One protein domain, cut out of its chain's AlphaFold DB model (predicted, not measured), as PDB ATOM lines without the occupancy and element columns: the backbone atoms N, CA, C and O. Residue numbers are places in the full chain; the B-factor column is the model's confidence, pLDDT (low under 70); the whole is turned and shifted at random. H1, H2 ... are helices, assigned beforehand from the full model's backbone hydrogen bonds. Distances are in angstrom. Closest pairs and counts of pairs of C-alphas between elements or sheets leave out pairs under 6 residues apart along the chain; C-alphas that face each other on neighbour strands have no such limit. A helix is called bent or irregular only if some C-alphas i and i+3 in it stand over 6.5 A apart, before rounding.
ATOM      1  N   ALA A   8     166.825 303.538 191.394       64.69
ATOM      2  CA  ALA A   8     166.851 303.002 192.757       64.69
ATOM      3  C   ALA A   8     168.172 302.274 193.061       64.69
ATOM      4  O   ALA A   8     168.642 302.263 194.204       64.69
ATOM      5  N   LEU A   9     168.802 301.709 192.027       74.25
ATOM      6  CA  LEU A   9     170.017 300.910 192.135       74.25
ATOM      7  C   LEU A   9     171.219 301.746 192.592       74.25
ATOM      8  O   LEU A   9     171.955 301.344 193.494       74.25
ATOM      9  N   GLY A  10     171.381 302.950 192.031       77.31
ATOM     10  CA  GLY A  10     172.521 303.828 192.319       77.31
ATOM     11  C   GLY A  10     172.659 304.206 193.798       77.31
ATOM     12  O   GLY A  10     173.770 304.371 194.305       77.31
ATOM     13  N   ARG A  11     171.543 304.290 194.537       81.00
ATOM     14  CA  ARG A  11     171.570 304.550 195.984       81.00
ATOM     15  C   ARG A  11     171.998 303.316 196.782       81.00
ATOM     16  O   ARG A  11     172.758 303.462 197.739       81.00
ATOM     17  N   GLN A  12     171.555 302.123 196.381       84.94
ATOM     18  CA  GLN A  12     171.933 300.859 197.033       84.94
ATOM     19  C   GLN A  12     173.401 300.515 196.799       84.94
ATOM     20  O   GLN A  12     174.063 299.998 197.700       84.94
ATOM     21  N   LEU A  13     173.943 300.916 195.647       79.56
ATOM     22  CA  LEU A  13     175.363 300.799 195.349       79.56
ATOM     23  C   LEU A  13     176.250 301.560 196.327       79.56
ATOM     24  O   LEU A  13     177.433 301.296 196.305       79.56
ATOM     25  N   LYS A  14     175.752 302.454 197.195       86.19
ATOM     26  CA  LYS A  14     176.562 303.105 198.247       86.19
ATOM     27  C   LYS A  14     176.739 302.240 199.501       86.19
ATOM     28  O   LYS A  14     177.546 302.563 200.370       86.19
ATOM     29  N   LEU A  15     176.012 301.129 199.618       90.06
ATOM     30  CA  LEU A  15     176.061 300.225 200.771       90.06
ATOM     31  C   LEU A  15     177.220 299.219 200.659       90.06
ATOM     32  O   LEU A  15     177.028 298.014 200.821       90.06
ATOM     33  N   TRP A  16     178.441 299.710 200.418       90.50
ATOM     34  CA  TRP A  16     179.611 298.886 200.057       90.50
ATOM     35  C   TRP A  16     179.929 297.811 201.088       90.50
ATOM     36  O   TRP A  16     180.277 296.698 200.719       90.50
ATOM     37  N   LYS A  17     179.723 298.091 202.380       93.88
ATOM     38  CA  LYS A  17     179.910 297.089 203.440       93.88
ATOM     39  C   LYS A  17     179.012 295.865 203.242       93.88
ATOM     40  O   LYS A  17     179.482 294.744 203.384       93.88
ATOM     41  N   LYS A  18     177.737 296.069 202.888       93.75
ATOM     42  CA  LYS A  18     176.781 294.972 202.661       93.75
ATOM     43  C   LYS A  18     177.124 294.197 201.391       93.75
ATOM     44  O   LYS A  18     177.065 292.974 201.395       93.75
ATOM     45  N   ILE A  19     177.537 294.913 200.344       93.25
ATOM     46  CA  ILE A  19     177.988 294.324 199.078       93.25
ATOM     47  C   ILE A  19     179.211 293.434 199.306       93.25
ATOM     48  O   ILE A  19     179.196 292.275 198.915       93.25
ATOM     49  N   ILE A  20     180.236 293.933 200.000       94.56
ATOM     50  CA  ILE A  20     181.455 293.168 200.293       94.56
ATOM     51  C   ILE A  20     181.132 291.910 201.104       94.56
ATOM     52  O   ILE A  20     181.629 290.838 200.774       94.56
ATOM     53  N   ILE A  21     180.281 292.017 202.130       95.50
ATOM     54  CA  ILE A  21     179.851 290.848 202.913       95.50
ATOM     55  C   ILE A  21     179.173 289.817 202.002       95.50
ATOM     56  O   ILE A  21     179.532 288.643 202.054       95.50
ATOM     57  N   SER A  22     178.258 290.253 201.130       93.31
ATOM     58  CA  SER A  22     177.595 289.372 200.159       93.31
ATOM     59  C   SER A  22     178.601 288.678 199.244       93.31
ATOM     60  O   SER A  22     178.569 287.458 199.119       93.31
ATOM     61  N   LEU A  23     179.548 289.426 198.671       93.75
ATOM     62  CA  LEU A  23     180.572 288.882 197.780       93.75
ATOM     63  C   LEU A  23     181.461 287.852 198.479       93.75
ATOM     64  O   LEU A  23     181.768 286.814 197.897       93.75
ATOM     65  N   ILE A  24     181.846 288.099 199.734       95.06
ATOM     66  CA  ILE A  24     182.604 287.125 200.530       95.06
ATOM     67  C   ILE A  24     181.765 285.862 200.752       95.06
ATOM     68  O   ILE A  24     182.264 284.750 200.586       95.06
ATOM     69  N   CYS A  25     180.485 286.005 201.098       93.19
ATOM     70  CA  CYS A  25     179.608 284.853 201.290       93.19
ATOM     71  C   CYS A  25     179.456 284.031 199.998       93.19
ATOM     72  O   CYS A  25     179.652 282.817 200.021       93.19
ATOM     73  N   VAL A  26     179.164 284.692 198.877       93.31
ATOM     74  CA  VAL A  26     178.863 284.049 197.591       93.31
ATOM     75  C   VAL A  26     180.104 283.468 196.922       93.31
ATOM     76  O   VAL A  26     180.045 282.349 196.426       93.31
ATOM     77  N   PHE A  27     181.232 284.179 196.924       94.25
ATOM     78  CA  PHE A  27     182.416 283.798 196.141       94.25
ATOM     79  C   PHE A  27     183.582 283.254 196.967       94.25
ATOM     80  O   PHE A  27     184.592 282.852 196.392       94.25
ATOM     81  N   ILE A  28     183.458 283.191 198.294       94.44
ATOM     82  CA  ILE A  28     184.474 282.575 199.158       94.44
ATOM     83  C   ILE A  28     183.838 281.505 200.040       94.44
ATOM     84  O   ILE A  28     184.203 280.335 199.942       94.44
ATOM     85  N   LEU A  29     182.858 281.872 200.868       95.25
ATOM     86  CA  LEU A  29     182.308 280.957 201.867       95.25
ATOM     87  C   LEU A  29     181.584 279.758 201.234       95.25
ATOM     88  O   LEU A  29     181.941 278.615 201.520       95.25
ATOM     89  N   PHE A  30     180.593 279.991 200.368       93.44
ATOM     90  CA  PHE A  30     179.850 278.896 199.730       93.44
ATOM     91  C   PHE A  30     180.711 278.016 198.811       93.44
ATOM     92  O   PHE A  30     180.589 276.795 198.910       93.44
ATOM     93  N   PRO A  31     181.636 278.558 197.999       94.56
ATOM     94  CA  PRO A  31     182.578 277.753 197.231       94.56
ATOM     95  C   PRO A  31     183.420 276.817 198.098       94.56
ATOM     96  O   PRO A  31     183.548 275.635 197.784       94.56
ATOM     97  N   LEU A  32     183.962 277.315 199.214       95.12
ATOM     98  CA  LEU A  32     184.760 276.502 200.133       95.12
ATOM     99  C   LEU A  32     183.931 275.380 200.760       95.12
ATOM    100  O   LEU A  32     184.402 274.244 200.855       95.12
ATOM    101  N   LEU A  33     182.687 275.674 201.144       95.31
ATOM    102  CA  LEU A  33     181.751 274.663 201.631       95.31
ATOM    103  C   LEU A  33     181.445 273.619 200.551       95.31
ATOM    104  O   LEU A  33     181.512 272.418 200.823       95.31
ATOM    105  N   ALA A  34     181.181 274.059 199.321       95.56
ATOM    106  CA  ALA A  34     180.872 273.175 198.209       95.56
ATOM    107  C   ALA A  34     182.038 272.227 197.898       95.56
ATOM    108  O   ALA A  34     181.839 271.018 197.801       95.56
ATOM    109  N   ILE A  35     183.263 272.754 197.826       95.25
ATOM    110  CA  ILE A  35     184.492 271.981 197.599       95.25
ATOM    111  C   ILE A  35     184.730 270.976 198.732       95.25
ATOM    112  O   ILE A  35     185.065 269.815 198.483       95.25
ATOM    113  N   SER A  36     184.511 271.396 199.982       94.44
ATOM    114  CA  SER A  36     184.679 270.530 201.154       94.44
ATOM    115  C   SER A  36     183.757 269.311 201.092       94.44
ATOM    116  O   SER A  36     184.186 268.192 201.376       94.44
ATOM    117  N   VAL A  37     182.504 269.506 200.675       95.56
ATOM    118  CA  VAL A  37     181.536 268.416 200.491       95.56
ATOM    119  C   VAL A  37     181.870 267.578 199.253       95.56
ATOM    120  O   VAL A  37     181.834 266.351 199.323       95.56
ATOM    121  N   ALA A  38     182.261 268.216 198.149       95.06
ATOM    122  CA  ALA A  38     182.547 267.563 196.874       95.06
ATOM    123  C   ALA A  38     183.649 266.497 196.961       95.06
ATOM    124  O   ALA A  38     183.553 265.467 196.293       95.06
ATOM    125  N   SER A  39     184.631 266.687 197.850       85.19
ATOM    126  CA  SER A  39     185.692 265.704 198.122       85.19
ATOM    127  C   SER A  39     185.174 264.313 198.525       85.19
ATOM    128  O   SER A  39     185.857 263.313 198.309       85.19
ATOM    129  N   LYS A  40     183.953 264.229 199.067       92.88
ATOM    130  CA  LYS A  40     183.322 262.985 199.535       92.88
ATOM    131  C   LYS A  40     182.401 262.335 198.502       92.88
ATOM    132  O   LYS A  40     181.899 261.244 198.747       92.88
ATOM    133  N   LEU A  41     182.148 263.002 197.376       92.50
ATOM    134  CA  LEU A  41     181.135 262.597 196.393       92.50
ATOM    135  C   LEU A  41     181.729 261.916 195.150       92.50
ATOM    136  O   LEU A  41     180.995 261.464 194.276       92.50
ATOM    137  N   GLY A  42     183.057 261.827 195.076       90.75
ATOM    138  CA  GLY A  42     183.785 261.317 193.918       90.75
ATOM    139  C   GLY A  42     184.028 262.391 192.843       90.75
ATOM    140  O   GLY A  42     183.318 263.396 192.799       90.75
ATOM    141  N   PRO A  43     185.033 262.211 191.963       89.25
ATOM    142  CA  PRO A  43     185.569 263.301 191.139       89.25
ATOM    143  C   PRO A  43     184.546 263.929 190.181       89.25
ATOM    144  O   PRO A  43     184.343 265.141 190.201       89.25
ATOM    145  N   GLN A  44     183.848 263.111 189.385       88.88
ATOM    146  CA  GLN A  44     182.887 263.598 188.388       88.88
ATOM    147  C   GLN A  44     181.665 264.269 189.026       88.88
ATOM    148  O   GLN A  44     181.257 265.349 188.599       88.88
ATOM    149  N   PHE A  45     181.093 263.655 190.068       93.19
ATOM    150  CA  PHE A  45     179.944 264.227 190.772       93.19
ATOM    151  C   PHE A  45     180.339 265.500 191.520       93.19
ATOM    152  O   PHE A  45     179.607 266.486 191.499       93.19
ATOM    153  N   GLY A  46     181.526 265.507 192.132       94.62
ATOM    154  CA  GLY A  46     182.059 266.659 192.843       94.62
ATOM    155  C   GLY A  46     182.170 267.904 191.961       94.62
ATOM    156  O   GLY A  46     181.844 268.992 192.420       94.62
ATOM    157  N   ILE A  47     182.553 267.765 190.688       94.19
ATOM    158  CA  ILE A  47     182.594 268.897 189.742       94.19
ATOM    159  C   ILE A  47     181.205 269.460 189.499       94.19
ATOM    160  O   ILE A  47     181.024 270.671 189.594       94.19
ATOM    161  N   GLY A  48     180.233 268.593 189.202       93.44
ATOM    162  CA  GLY A  48     178.849 269.015 188.995       93.44
ATOM    163  C   GLY A  48     178.282 269.696 190.240       93.44
ATOM    164  O   GLY A  48     177.654 270.746 190.139       93.44
ATOM    165  N   PHE A  49     178.582 269.147 191.418       95.19
ATOM    166  CA  PHE A  49     178.173 269.711 192.697       95.19
ATOM    167  C   PHE A  49     178.786 271.093 192.946       95.19
ATOM    168  O   PHE A  49     178.058 272.023 193.286       95.19
ATOM    169  N   VAL A  50     180.098 271.258 192.746       95.31
ATOM    170  CA  VAL A  50     180.757 272.565 192.879       95.31
ATOM    171  C   VAL A  50     180.168 273.543 191.867       95.31
ATOM    172  O   VAL A  50     179.667 274.583 192.271       95.31
ATOM    173  N   ALA A  51     180.132 273.194 190.578       92.81
ATOM    174  CA  ALA A  51     179.611 274.065 189.527       92.81
ATOM    175  C   ALA A  51     178.178 274.549 189.815       92.81
ATOM    176  O   ALA A  51     177.909 275.742 189.696       92.81
ATOM    177  N   ALA A  52     177.284 273.660 190.262       91.50
ATOM    178  CA  ALA A  52     175.903 274.006 190.597       91.50
ATOM    179  C   ALA A  52     175.785 274.983 191.782       91.50
ATOM    180  O   ALA A  52     174.872 275.802 191.810       91.50
ATOM    181  N   ASN A  53     176.711 274.920 192.743       92.88
ATOM    182  CA  ASN A  53     176.715 275.781 193.929       92.88
ATOM    183  C   ASN A  53     177.524 277.079 193.752       92.88
ATOM    184  O   ASN A  53     177.515 277.924 194.642       92.88
ATOM    185  N   LEU A  54     178.216 277.254 192.622       90.06
ATOM    186  CA  LEU A  54     178.915 278.496 192.277       90.06
ATOM    187  C   LEU A  54     178.047 279.477 191.469       90.06
ATOM    188  O   LEU A  54     178.486 280.592 191.185       90.06
ATOM    189  N   VAL A  55     176.846 279.065 191.050       80.88
ATOM    190  CA  VAL A  55     175.948 279.906 190.250       80.88
ATOM    191  C   VAL A  55     175.457 281.086 191.104       80.88
ATOM    192  O   VAL A  55     174.962 280.862 192.211       80.88
ATOM    193  N   PRO A  56     175.574 282.340 190.623       77.06
ATOM    194  CA  PRO A  56     175.132 283.515 191.370       77.06
ATOM    195  C   PRO A  56     173.615 283.508 191.597       77.06
ATOM    196  O   PRO A  56     172.858 282.808 190.917       77.06
ATOM    197  N   ALA A  57     173.166 284.312 192.563       75.56
ATOM    198  CA  ALA A  57     171.775 284.357 192.995       75.56
ATOM    199  C   ALA A  57     170.790 284.561 191.825       75.56
ATOM    200  O   ALA A  57     170.914 285.479 191.013       75.56
ATOM    201  N   SER A  58     169.775 283.697 191.763       78.81
ATOM    202  CA  SER A  58     168.718 283.759 190.751       78.81
ATOM    203  C   SER A  58     167.785 284.948 190.982       78.81
ATOM    204  O   SER A  58     167.452 285.278 192.119       78.81
ATOM    205  N   SER A  59     167.245 285.517 189.901       77.94
ATOM    206  CA  SER A  59     166.163 286.514 189.974       77.94
ATOM    207  C   SER A  59     164.920 286.018 190.731       77.94
ATOM    208  O   SER A  59     164.206 286.825 191.322       77.94
ATOM    209  N   ALA A  60     164.701 284.698 190.806       84.06
ATOM    210  CA  ALA A  60     163.650 284.104 191.633       84.06
ATOM    211  C   ALA A  60     163.835 284.400 193.135       84.06
ATOM    212  O   ALA A  60     162.854 284.477 193.875       84.06
ATOM    213  N   ALA A  61     165.074 284.634 193.586       86.44
ATOM    214  CA  ALA A  61     165.371 284.962 194.975       86.44
ATOM    215  C   ALA A  61     164.749 286.292 195.424       86.44
ATOM    216  O   ALA A  61     164.457 286.453 196.608       86.44
ATOM    217  N   LEU A  62     164.464 287.219 194.500       89.88
ATOM    218  CA  LEU A  62     163.782 288.478 194.820       89.88
ATOM    219  C   LEU A  62     162.378 288.253 195.389       89.88
ATOM    220  O   LEU A  62     161.957 288.993 196.275       89.88
ATOM    221  N   GLY A  63     161.677 287.206 194.938       89.81
ATOM    222  CA  GLY A  63     160.385 286.821 195.505       89.81
ATOM    223  C   GLY A  63     160.510 286.423 196.978       89.81
ATOM    224  O   GLY A  63     159.724 286.878 197.805       89.81
ATOM    225  N   TYR A  64     161.550 285.657 197.326       91.50
ATOM    226  CA  TYR A  64     161.834 285.277 198.714       91.50
ATOM    227  C   TYR A  64     162.229 286.476 199.583       91.50
ATOM    228  O   TYR A  64     161.816 286.572 200.739       91.50
ATOM    229  N   VAL A  65     162.983 287.427 199.027       93.31
ATOM    230  CA  VAL A  65     163.307 288.686 199.715       93.31
ATOM    231  C   VAL A  65     162.039 289.500 199.976       93.31
ATOM    232  O   VAL A  65     161.863 290.006 201.080       93.31
ATOM    233  N   LEU A  66     161.125 289.580 199.007       91.50
ATOM    234  CA  LEU A  66     159.871 290.317 199.160       91.50
ATOM    235  C   LEU A  66     158.984 289.719 200.263       91.50
ATOM    236  O   LEU A  66     158.547 290.445 201.154       91.50
ATOM    237  N   ILE A  67     158.746 288.402 200.246       94.94
ATOM    238  CA  ILE A  67     157.880 287.748 201.248       94.94
ATOM    239  C   ILE A  67     158.490 287.744 202.654       94.94
ATOM    240  O   ILE A  67     157.758 287.668 203.634       94.94
ATOM    241  N   SER A  68     159.819 287.842 202.767       95.75
ATOM    242  CA  SER A  68     160.515 287.977 204.052       95.75
ATOM    243  C   SER A  68     160.614 289.430 204.538       95.75
ATOM    244  O   SER A  68     161.297 289.692 205.527       95.75
ATOM    245  N   ALA A  69     159.940 290.373 203.863       93.62
ATOM    246  CA  ALA A  69     160.011 291.811 204.131       93.62
ATOM    247  C   ALA A  69     161.446 292.379 204.078       93.62
ATOM    248  O   ALA A  69     161.782 293.359 204.745       93.62
ATOM    249  N   GLY A  70     162.310 291.751 203.278       91.88
ATOM    250  CA  GLY A  70     163.669 292.200 203.024       91.88
ATOM    251  C   GLY A  70     163.737 293.362 202.029       91.88
ATOM    252  O   GLY A  70     162.760 293.746 201.388       91.88
ATOM    253  N   ASN A  71     164.934 293.929 201.878       91.25
ATOM    254  CA  ASN A  71     165.167 295.041 200.958       91.25
ATOM    255  C   ASN A  71     165.363 294.529 199.518       91.25
ATOM    256  O   ASN A  71     166.447 294.059 199.159       91.25
ATOM    257  N   VAL A  72     164.309 294.619 198.707       90.19
ATOM    258  CA  VAL A  72     164.281 294.117 197.322       90.19
ATOM    259  C   VAL A  72     165.230 294.907 196.419       90.19
ATOM    260  O   VAL A  72     165.868 294.326 195.539       90.19
ATOM    261  N   GLU A  73     165.395 296.209 196.645       89.62
ATOM    262  CA  GLU A  73     166.281 297.058 195.849       89.62
ATOM    263  C   GLU A  73     167.751 296.676 196.045       89.62
ATOM    264  O   GLU A  73     168.502 296.557 195.077       89.62
ATOM    265  N   LEU A  74     168.167 296.449 197.294       90.62
ATOM    266  CA  LEU A  74     169.508 295.979 197.621       90.62
ATOM    267  C   LEU A  74     169.730 294.576 197.060       90.62
ATOM    268  O   LEU A  74     170.769 294.342 196.457       90.62
ATOM    269  N   ALA A  75     168.766 293.666 197.206       91.19
ATOM    270  CA  ALA A  75     168.872 292.326 196.634       91.19
ATOM    271  C   ALA A  75     169.017 292.366 195.103       91.19
ATOM    272  O   ALA A  75     169.831 291.640 194.542       91.19
ATOM    273  N   THR A  76     168.298 293.268 194.433       90.25
ATOM    274  CA  THR A  76     168.430 293.481 192.984       90.25
ATOM    275  C   THR A  76     169.828 293.986 192.623       90.25
ATOM    276  O   THR A  76     170.440 293.481 191.684       90.25
ATOM    277  N   ALA A  77     170.364 294.946 193.385       89.69
ATOM    278  CA  ALA A  77     171.724 295.441 193.185       89.69
ATOM    279  C   ALA A  77     172.775 294.340 193.402       89.69
ATOM    280  O   ALA A  77     173.703 294.224 192.608       89.69
ATOM    281  N   LEU A  78     172.612 293.513 194.439       91.38
ATOM    282  CA  LEU A  78     173.508 292.392 194.726       91.38
ATOM    283  C   LEU A  78     173.496 291.358 193.600       91.38
ATOM    284  O   LEU A  78     174.565 291.012 193.123       91.38
ATOM    285  N   ILE A  79     172.323 290.958 193.097       89.94
ATOM    286  CA  ILE A  79     172.214 290.014 191.970       89.94
ATOM    287  C   ILE A  79     172.988 290.516 190.744       89.94
ATOM    288  O   ILE A  79     173.688 289.742 190.098       89.94
ATOM    289  N   LEU A  80     172.896 291.808 190.422       87.75
ATOM    290  CA  LEU A  80     173.625 292.370 189.282       87.75
ATOM    291  C   LEU A  80     175.137 292.351 189.480       87.75
ATOM    292  O   LEU A  80     175.874 291.996 188.561       87.75
ATOM    293  N   ILE A  81     175.599 292.726 190.672       90.56
ATOM    294  CA  ILE A  81     177.023 292.682 191.005       90.56
ATOM    295  C   ILE A  81     177.514 291.233 190.963       90.56
ATOM    296  O   ILE A  81     178.547 290.961 190.356       90.56
ATOM    297  N   ASP A  82     176.756 290.303 191.541       91.06
ATOM    298  CA  ASP A  82     177.085 288.883 191.562       91.06
ATOM    299  C   ASP A  82     177.162 288.314 190.143       91.06
ATOM    300  O   ASP A  82     178.100 287.589 189.846       91.06
ATOM    301  N   ILE A  83     176.255 288.683 189.230       89.56
ATOM    302  CA  ILE A  83     176.334 288.281 187.815       89.56
ATOM    303  C   ILE A  83     177.655 288.737 187.182       89.56
ATOM    304  O   ILE A  83     178.333 287.939 186.536       89.56
ATOM    305  N   ILE A  84     178.040 289.999 187.385       89.69
ATOM    306  CA  ILE A  84     179.270 290.559 186.807       89.69
ATOM    307  C   ILE A  84     180.506 289.859 187.383       89.69
ATOM    308  O   ILE A  84     181.413 289.495 186.638       89.69
ATOM    309  N   VAL A  85     180.543 289.651 188.701       92.31
ATOM    310  CA  VAL A  85     181.669 289.003 189.392       92.31
ATOM    311  C   VAL A  85     181.735 287.506 189.081       92.31
ATOM    312  O   VAL A  85     182.828 286.949 188.975       92.31
ATOM    313  N   ALA A  86     180.594 286.850 188.880       91.38
ATOM    314  CA  ALA A  86     180.521 285.424 188.597       91.38
ATOM    315  C   ALA A  86     181.176 285.052 187.265       91.38
ATOM    316  O   ALA A  86     181.797 283.995 187.199       91.38
ATOM    317  N   ILE A  87     181.099 285.906 186.237       91.38
ATOM    318  CA  ILE A  87     181.688 285.635 184.913       91.38
ATOM    319  C   ILE A  87     183.173 285.248 185.014       91.38
ATOM    320  O   ILE A  87     183.531 284.193 184.489       91.38
ATOM    321  N   PRO A  88     184.046 286.015 185.700       92.31
ATOM    322  CA  PRO A  88     185.416 285.584 185.959       92.31
ATOM    323  C   PRO A  88     185.557 284.637 187.164       92.31
ATOM    324  O   PRO A  88     186.424 283.765 187.141       92.31
ATOM    325  N   ALA A  89     184.747 284.766 188.220       93.81
ATOM    326  CA  ALA A  89     184.944 283.982 189.445       93.81
ATOM    327  C   ALA A  89     184.628 282.486 189.269       93.81
ATOM    328  O   ALA A  89     185.410 281.643 189.706       93.81
ATOM    329  N   LEU A  90     183.525 282.144 188.592       93.25
ATOM    330  CA  LEU A  90     183.129 280.761 188.288       93.25
ATOM    331  C   LEU A  90     184.246 279.956 187.605       93.25
ATOM    332  O   LEU A  90     184.646 278.926 188.154       93.25
ATOM    333  N   PRO A  91     184.779 280.384 186.441       93.75
ATOM    334  CA  PRO A  91     185.822 279.638 185.745       93.75
ATOM    335  C   PRO A  91     187.116 279.543 186.558       93.75
ATOM    336  O   PRO A  91     187.781 278.510 186.507       93.75
ATOM    337  N   VAL A  92     187.460 280.570 187.344       95.31
ATOM    338  CA  VAL A  92     188.638 280.536 188.223       95.31
ATOM    339  C   VAL A  92     188.472 279.486 189.317       95.31
ATOM    340  O   VAL A  92     189.318 278.603 189.448       95.31
ATOM    341  N   ILE A  93     187.380 279.538 190.082       95.25
ATOM    342  CA  ILE A  93     187.149 278.608 191.193       95.25
ATOM    343  C   ILE A  93     187.034 277.174 190.668       95.25
ATOM    344  O   ILE A  93     187.683 276.264 191.191       95.25
ATOM    345  N   LEU A  94     186.249 276.969 189.609       95.12
ATOM    346  CA  LEU A  94     186.047 275.646 189.030       95.12
ATOM    347  C   LEU A  94     187.332 275.098 188.399       95.12
ATOM    348  O   LEU A  94     187.596 273.907 188.522       95.12
ATOM    349  N   GLY A  95     188.147 275.951 187.773       95.25
ATOM    350  CA  GLY A  95     189.451 275.575 187.228       95.25
ATOM    351  C   GLY A  95     190.462 275.184 188.308       95.25
ATOM    352  O   GLY A  95     191.205 274.218 188.141       95.25
ATOM    353  N   LEU A  96     190.473 275.891 189.443       94.88
ATOM    354  CA  LEU A  96     191.310 275.530 190.590       94.88
ATOM    355  C   LEU A  96     190.881 274.190 191.196       94.88
ATOM    356  O   LEU A  96     191.730 273.340 191.468       94.88
ATOM    357  N   TYR A  97     189.574 273.986 191.372       95.00
ATOM    358  CA  TYR A  97     189.039 272.736 191.904       95.00
ATOM    359  C   TYR A  97     189.266 271.558 190.950       95.00
ATOM    360  O   TYR A  97     189.767 270.520 191.362       95.00
ATOM    361  N   SER A  98     188.967 271.708 189.661       94.75
ATOM    362  CA  SER A  98     189.127 270.625 188.683       94.75
ATOM    363  C   SER A  98     190.583 270.172 188.551       94.75
ATOM    364  O   SER A  98     190.859 268.973 188.463       94.75
ATOM    365  N   ARG A  99     191.528 271.117 188.648       94.69
ATOM    366  CA  ARG A  99     192.964 270.833 188.693       94.69
ATOM    367  C   ARG A  99     193.368 270.053 189.944       94.69
ATOM    368  O   ARG A  99     194.222 269.178 189.832       94.69
ATOM    369  N   SER A 100     192.779 270.333 191.110       93.31
ATOM    370  CA  SER A 100     193.130 269.622 192.350       93.31
ATOM    371  C   SER A 100     192.698 268.153 192.336       93.31
ATOM    372  O   SER A 100     193.345 267.324 192.971       93.31
ATOM    373  N   ILE A 101     191.665 267.817 191.559       93.75
ATOM    374  CA  ILE A 101     191.160 266.444 191.393       93.75
ATOM    375  C   ILE A 101     191.525 265.804 190.041       93.75
ATOM    376  O   ILE A 101     191.060 264.708 189.743       93.75
ATOM    377  N   SER A 102     192.361 266.459 189.225       91.88
ATOM    378  CA  SER A 102     192.825 265.987 187.905       91.88
ATOM    379  C   SER A 102     191.718 265.632 186.901       91.88
ATOM    380  O   SER A 102     191.888 264.732 186.078       91.88
ATOM    381  N   VAL A 103     190.593 266.348 186.929       92.94
ATOM    382  CA  VAL A 103     189.513 266.145 185.954       92.94
ATOM    383  C   VAL A 103     189.473 267.321 184.975       92.94
ATOM    384  O   VAL A 103     189.398 268.470 185.412       92.94
ATOM    385  N   PRO A 104     189.509 267.082 183.653       92.00
ATOM    386  CA  PRO A 104     189.471 268.162 182.678       92.00
ATOM    387  C   PRO A 104     188.094 268.832 182.648       92.00
ATOM    388  O   PRO A 104     187.061 268.169 182.571       92.00
ATOM    389  N   VAL A 105     188.089 270.166 182.661       93.31
ATOM    390  CA  VAL A 105     186.884 270.992 182.520       93.31
ATOM    391  C   VAL A 105     187.130 272.034 181.423       93.31
ATOM    392  O   VAL A 105     188.180 272.682 181.439       93.31
ATOM    393  N   PRO A 106     186.195 272.235 180.473       93.81
ATOM    394  CA  PRO A 106     186.364 273.176 179.367       93.81
ATOM    395  C   PRO A 106     186.129 274.628 179.822       93.81
ATOM    396  O   PRO A 106     185.117 275.247 179.502       93.81
ATOM    397  N   ILE A 107     187.079 275.188 180.577       93.81
ATOM    398  CA  ILE A 107     186.967 276.525 181.190       93.81
ATOM    399  C   ILE A 107     186.702 277.630 180.155       93.81
ATOM    400  O   ILE A 107     185.883 278.512 180.405       93.81
ATOM    401  N   GLY A 108     187.340 277.565 178.981       92.44
ATOM    402  CA  GLY A 108     187.120 278.537 177.904       92.44
ATOM    403  C   GLY A 108     185.677 278.536 177.393       92.44
ATOM    404  O   GLY A 108     185.067 279.594 177.268       92.44
ATOM    405  N   THR A 109     185.102 277.349 177.181       93.56
ATOM    406  CA  THR A 109     183.694 277.201 176.791       93.56
ATOM    407  C   THR A 109     182.768 277.734 177.878       93.56
ATOM    408  O   THR A 109     181.849 278.479 177.567       93.56
ATOM    409  N   ILE A 110     183.044 277.429 179.152       92.25
ATOM    410  CA  ILE A 110     182.244 277.924 180.284       92.25
ATOM    411  C   ILE A 110     182.227 279.453 180.319       92.25
ATOM    412  O   ILE A 110     181.163 280.041 180.474       92.25
ATOM    413  N   LEU A 111     183.377 280.108 180.143       91.56
ATOM    414  CA  LEU A 111     183.455 281.569 180.148       91.56
ATOM    415  C   LEU A 111     182.621 282.197 179.019       91.56
ATOM    416  O   LEU A 111     181.875 283.148 179.264       91.56
ATOM    417  N   ILE A 112     182.724 281.653 177.801       92.94
ATOM    418  CA  ILE A 112     181.942 282.118 176.647       92.94
ATOM    419  C   ILE A 112     180.449 281.926 176.926       92.94
ATOM    420  O   ILE A 112     179.690 282.890 176.857       92.94
ATOM    421  N   SER A 113     180.040 280.726 177.346       91.88
ATOM    422  CA  SER A 113     178.638 280.420 177.635       91.88
ATOM    423  C   SER A 113     178.065 281.283 178.758       91.88
ATOM    424  O   SER A 113     176.939 281.753 178.644       91.88
ATOM    425  N   LEU A 114     178.817 281.539 179.835       89.75
ATOM    426  CA  LEU A 114     178.371 282.439 180.904       89.75
ATOM    427  C   LEU A 114     178.181 283.864 180.389       89.75
ATOM    428  O   LEU A 114     177.195 284.508 180.730       89.75
ATOM    429  N   THR A 115     179.098 284.344 179.551       87.12
ATOM    430  CA  THR A 115     178.986 285.676 178.949       87.12
ATOM    431  C   THR A 115     177.736 285.761 178.077       87.12
ATOM    432  O   THR A 115     176.938 286.679 178.239       87.12
ATOM    433  N   GLU A 116     177.507 284.778 177.209       90.06
ATOM    434  CA  GLU A 116     176.330 284.736 176.341       90.06
ATOM    435  C   GLU A 116     175.025 284.645 177.138       90.06
ATOM    436  O   GLU A 116     174.101 285.409 176.886       90.06
ATOM    437  N   ILE A 117     174.952 283.756 178.131       88.31
ATOM    438  CA  ILE A 117     173.722 283.486 178.890       88.31
ATOM    439  C   ILE A 117     173.412 284.596 179.901       88.31
ATOM    440  O   ILE A 117     172.245 284.837 180.198       88.31
ATOM    441  N   LEU A 118     174.422 285.274 180.451       85.00
ATOM    442  CA  LEU A 118     174.209 286.303 181.471       85.00
ATOM    443  C   LEU A 118     174.168 287.714 180.883       85.00
ATOM    444  O   LEU A 118     173.294 288.497 181.251       85.00
ATOM    445  N   ILE A 119     175.082 288.053 179.970       84.75
ATOM    446  CA  ILE A 119     175.207 289.422 179.454       84.75
ATOM    447  C   ILE A 119     174.200 289.694 178.338       84.75
ATOM    448  O   ILE A 119     173.560 290.746 178.365       84.75
ATOM    449  N   LEU A 120     174.007 288.776 177.380       86.44
ATOM    450  CA  LEU A 120     173.101 289.053 176.254       86.44
ATOM    451  C   LEU A 120     171.650 289.270 176.710       86.44
ATOM    452  O   LEU A 120     171.074 290.286 176.313       86.44
ATOM    453  N   PRO A 121     171.048 288.427 177.577       84.00
ATOM    454  CA  PRO A 121     169.690 288.667 178.060       84.00
ATOM    455  C   PRO A 121     169.581 289.920 178.924       84.00
ATOM    456  O   PRO A 121     168.552 290.590 178.894       84.00
ATOM    457  N   LEU A 122     170.638 290.260 179.672       83.44
ATOM    458  CA  LEU A 122     170.681 291.490 180.453       83.44
ATOM    459  C   LEU A 122     170.606 292.718 179.538       83.44
ATOM    460  O   LEU A 122     169.783 293.594 179.779       83.44
ATOM    461  N   ILE A 123     171.412 292.759 178.473       84.88
ATOM    462  CA  ILE A 123     171.387 293.849 177.488       84.88
ATOM    463  C   ILE A 123     170.032 293.889 176.776       84.88
ATOM    464  O   ILE A 123     169.394 294.937 176.735       84.88
ATOM    465  N   ALA A 124     169.555 292.752 176.261       86.31
ATOM    466  CA  ALA A 124     168.277 292.677 175.557       86.31
ATOM    467  C   ALA A 124     167.105 293.144 176.437       86.31
ATOM    468  O   ALA A 124     166.268 293.929 175.994       86.31
ATOM    469  N   GLY A 125     167.080 292.732 177.706       83.50
ATOM    470  CA  GLY A 125     166.066 293.149 178.674       83.50
ATOM    471  C   GLY A 125     166.175 294.606 179.136       83.50
ATOM    472  O   GLY A 125     165.285 295.075 179.836       83.50
ATOM    473  N   GLN A 126     167.254 295.323 178.807       80.56
ATOM    474  CA  GLN A 126     167.345 296.779 178.989       80.56
ATOM    475  C   GLN A 126     166.912 297.560 177.743       80.56
ATOM    476  O   GLN A 126     166.552 298.727 177.860       80.56
ATOM    477  N   LEU A 127     166.959 296.935 176.565       82.31
ATOM    478  CA  LEU A 127     166.590 297.547 175.287       82.31
ATOM    479  C   LEU A 127     165.109 297.353 174.913       82.31
ATOM    480  O   LEU A 127     164.668 297.923 173.918       82.31
ATOM    481  N   THR A 128     164.369 296.538 175.671       77.75
ATOM    482  CA  THR A 128     162.948 296.206 175.453       77.75
ATOM    483  C   THR A 128     162.088 296.640 176.633       77.75
ATOM    484  O   THR A 128     160.931 297.033 176.377       77.75
TER     485      THR A 128
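What this domain is: This is residues 8 to 128 of the 128 residues of an uncharacterized protein of Fervidicoccus fontis (UniProt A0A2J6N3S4). A long helix, H5, runs through the middle of an elongated helical body; H6 folds back along one side of it, and the bent helix H2 with H3 covers another. The short helices H1 and H4 sit by the end where H5 begins, and residues 123 to 128, of which 123 to 127 belong to H6, stick out free. The printed part has 121 residues with six named helices, H1 to H6 in chain order, and no named strand: all helix. It is compact, with a radius of gyration of the C-alphas of 15.7 A, and spans 45 by 30 by 24 A, only just elongated.

How they stand to each other: Start at the hub, H5, residues 72 to 100, which has a kink of 54 degrees near residue 86; it is neither bent nor irregular, but only just: C-alphas 85 and 88 are 6.1 A apart. With residues 83 to 95 alone it touches H6, residues 107 to 127, closest at the C-alphas of Pro 91 and Ile 107, 5.6 A; this hairpin has a shallow tilt of 14 degrees, opposite ways. H6 is likewise neither bent nor irregular, but only just: C-alphas 117 and 120 are 6.2 A apart. Look next at H2, residues 16 to 38, assigned as one helix by its hydrogen bonds but bent, with C-alphas 27 and 30 6.6 A apart; its arms are H2a, residues 16 to 27, and H2b, residues 30 to 38. H2a touches residues 78 to 89 of H5 alone, closest at the C-alphas of Ile 19 and Leu 78, 6.5 A, the same way at a tilt of 37 degrees, only just steep. H2b forms a hairpin with H3, residues 43 to 53, closest at the C-alphas of Ala 38 and Gly 46, 4.2 A. H3 touches residues 90 to 98 of H5 alone, closest at the C-alphas of Ala 51 and Leu 94, 6.6 A. H4, residues 61 to 67, touches residues 72 to 76 of H5 alone, closest at the C-alphas of Val 65 and Val 72, 6.0 A. H1, residues 8 to 12, touches residues 73 to 77 of H5 alone, closest at the C-alphas of Gln 12 and Leu 74, 5.5 A. In H2a, H2b, H3 and H4 every O i to N i+4 pair is within hydrogen-bond range; in H5 23 of 25 are, in H6 15 of 17, and in H1 0 of 1, with 1 of 2 O i to N i+3 pairs.

Where its parts are: Find C-alpha 72 at (164.281, 294.117, 197.322); from there H5 runs 38.2 A to C-alpha 100 at (193.130, 269.622, 192.350). H6 runs 29.9 A and ends at C-alpha 127, (166.590, 297.547, 175.287). H2a is 15.8 A long, H3 15.6 A and H2b 12.0 A.

The domain as a whole: The C-alphas farthest apart, those of Lys 40 and Thr 128, are 45.8 A apart. The printed part has no cut and no long link. Mean pLDDT of the printed part is 90.2, and residue 8 alone is under 70.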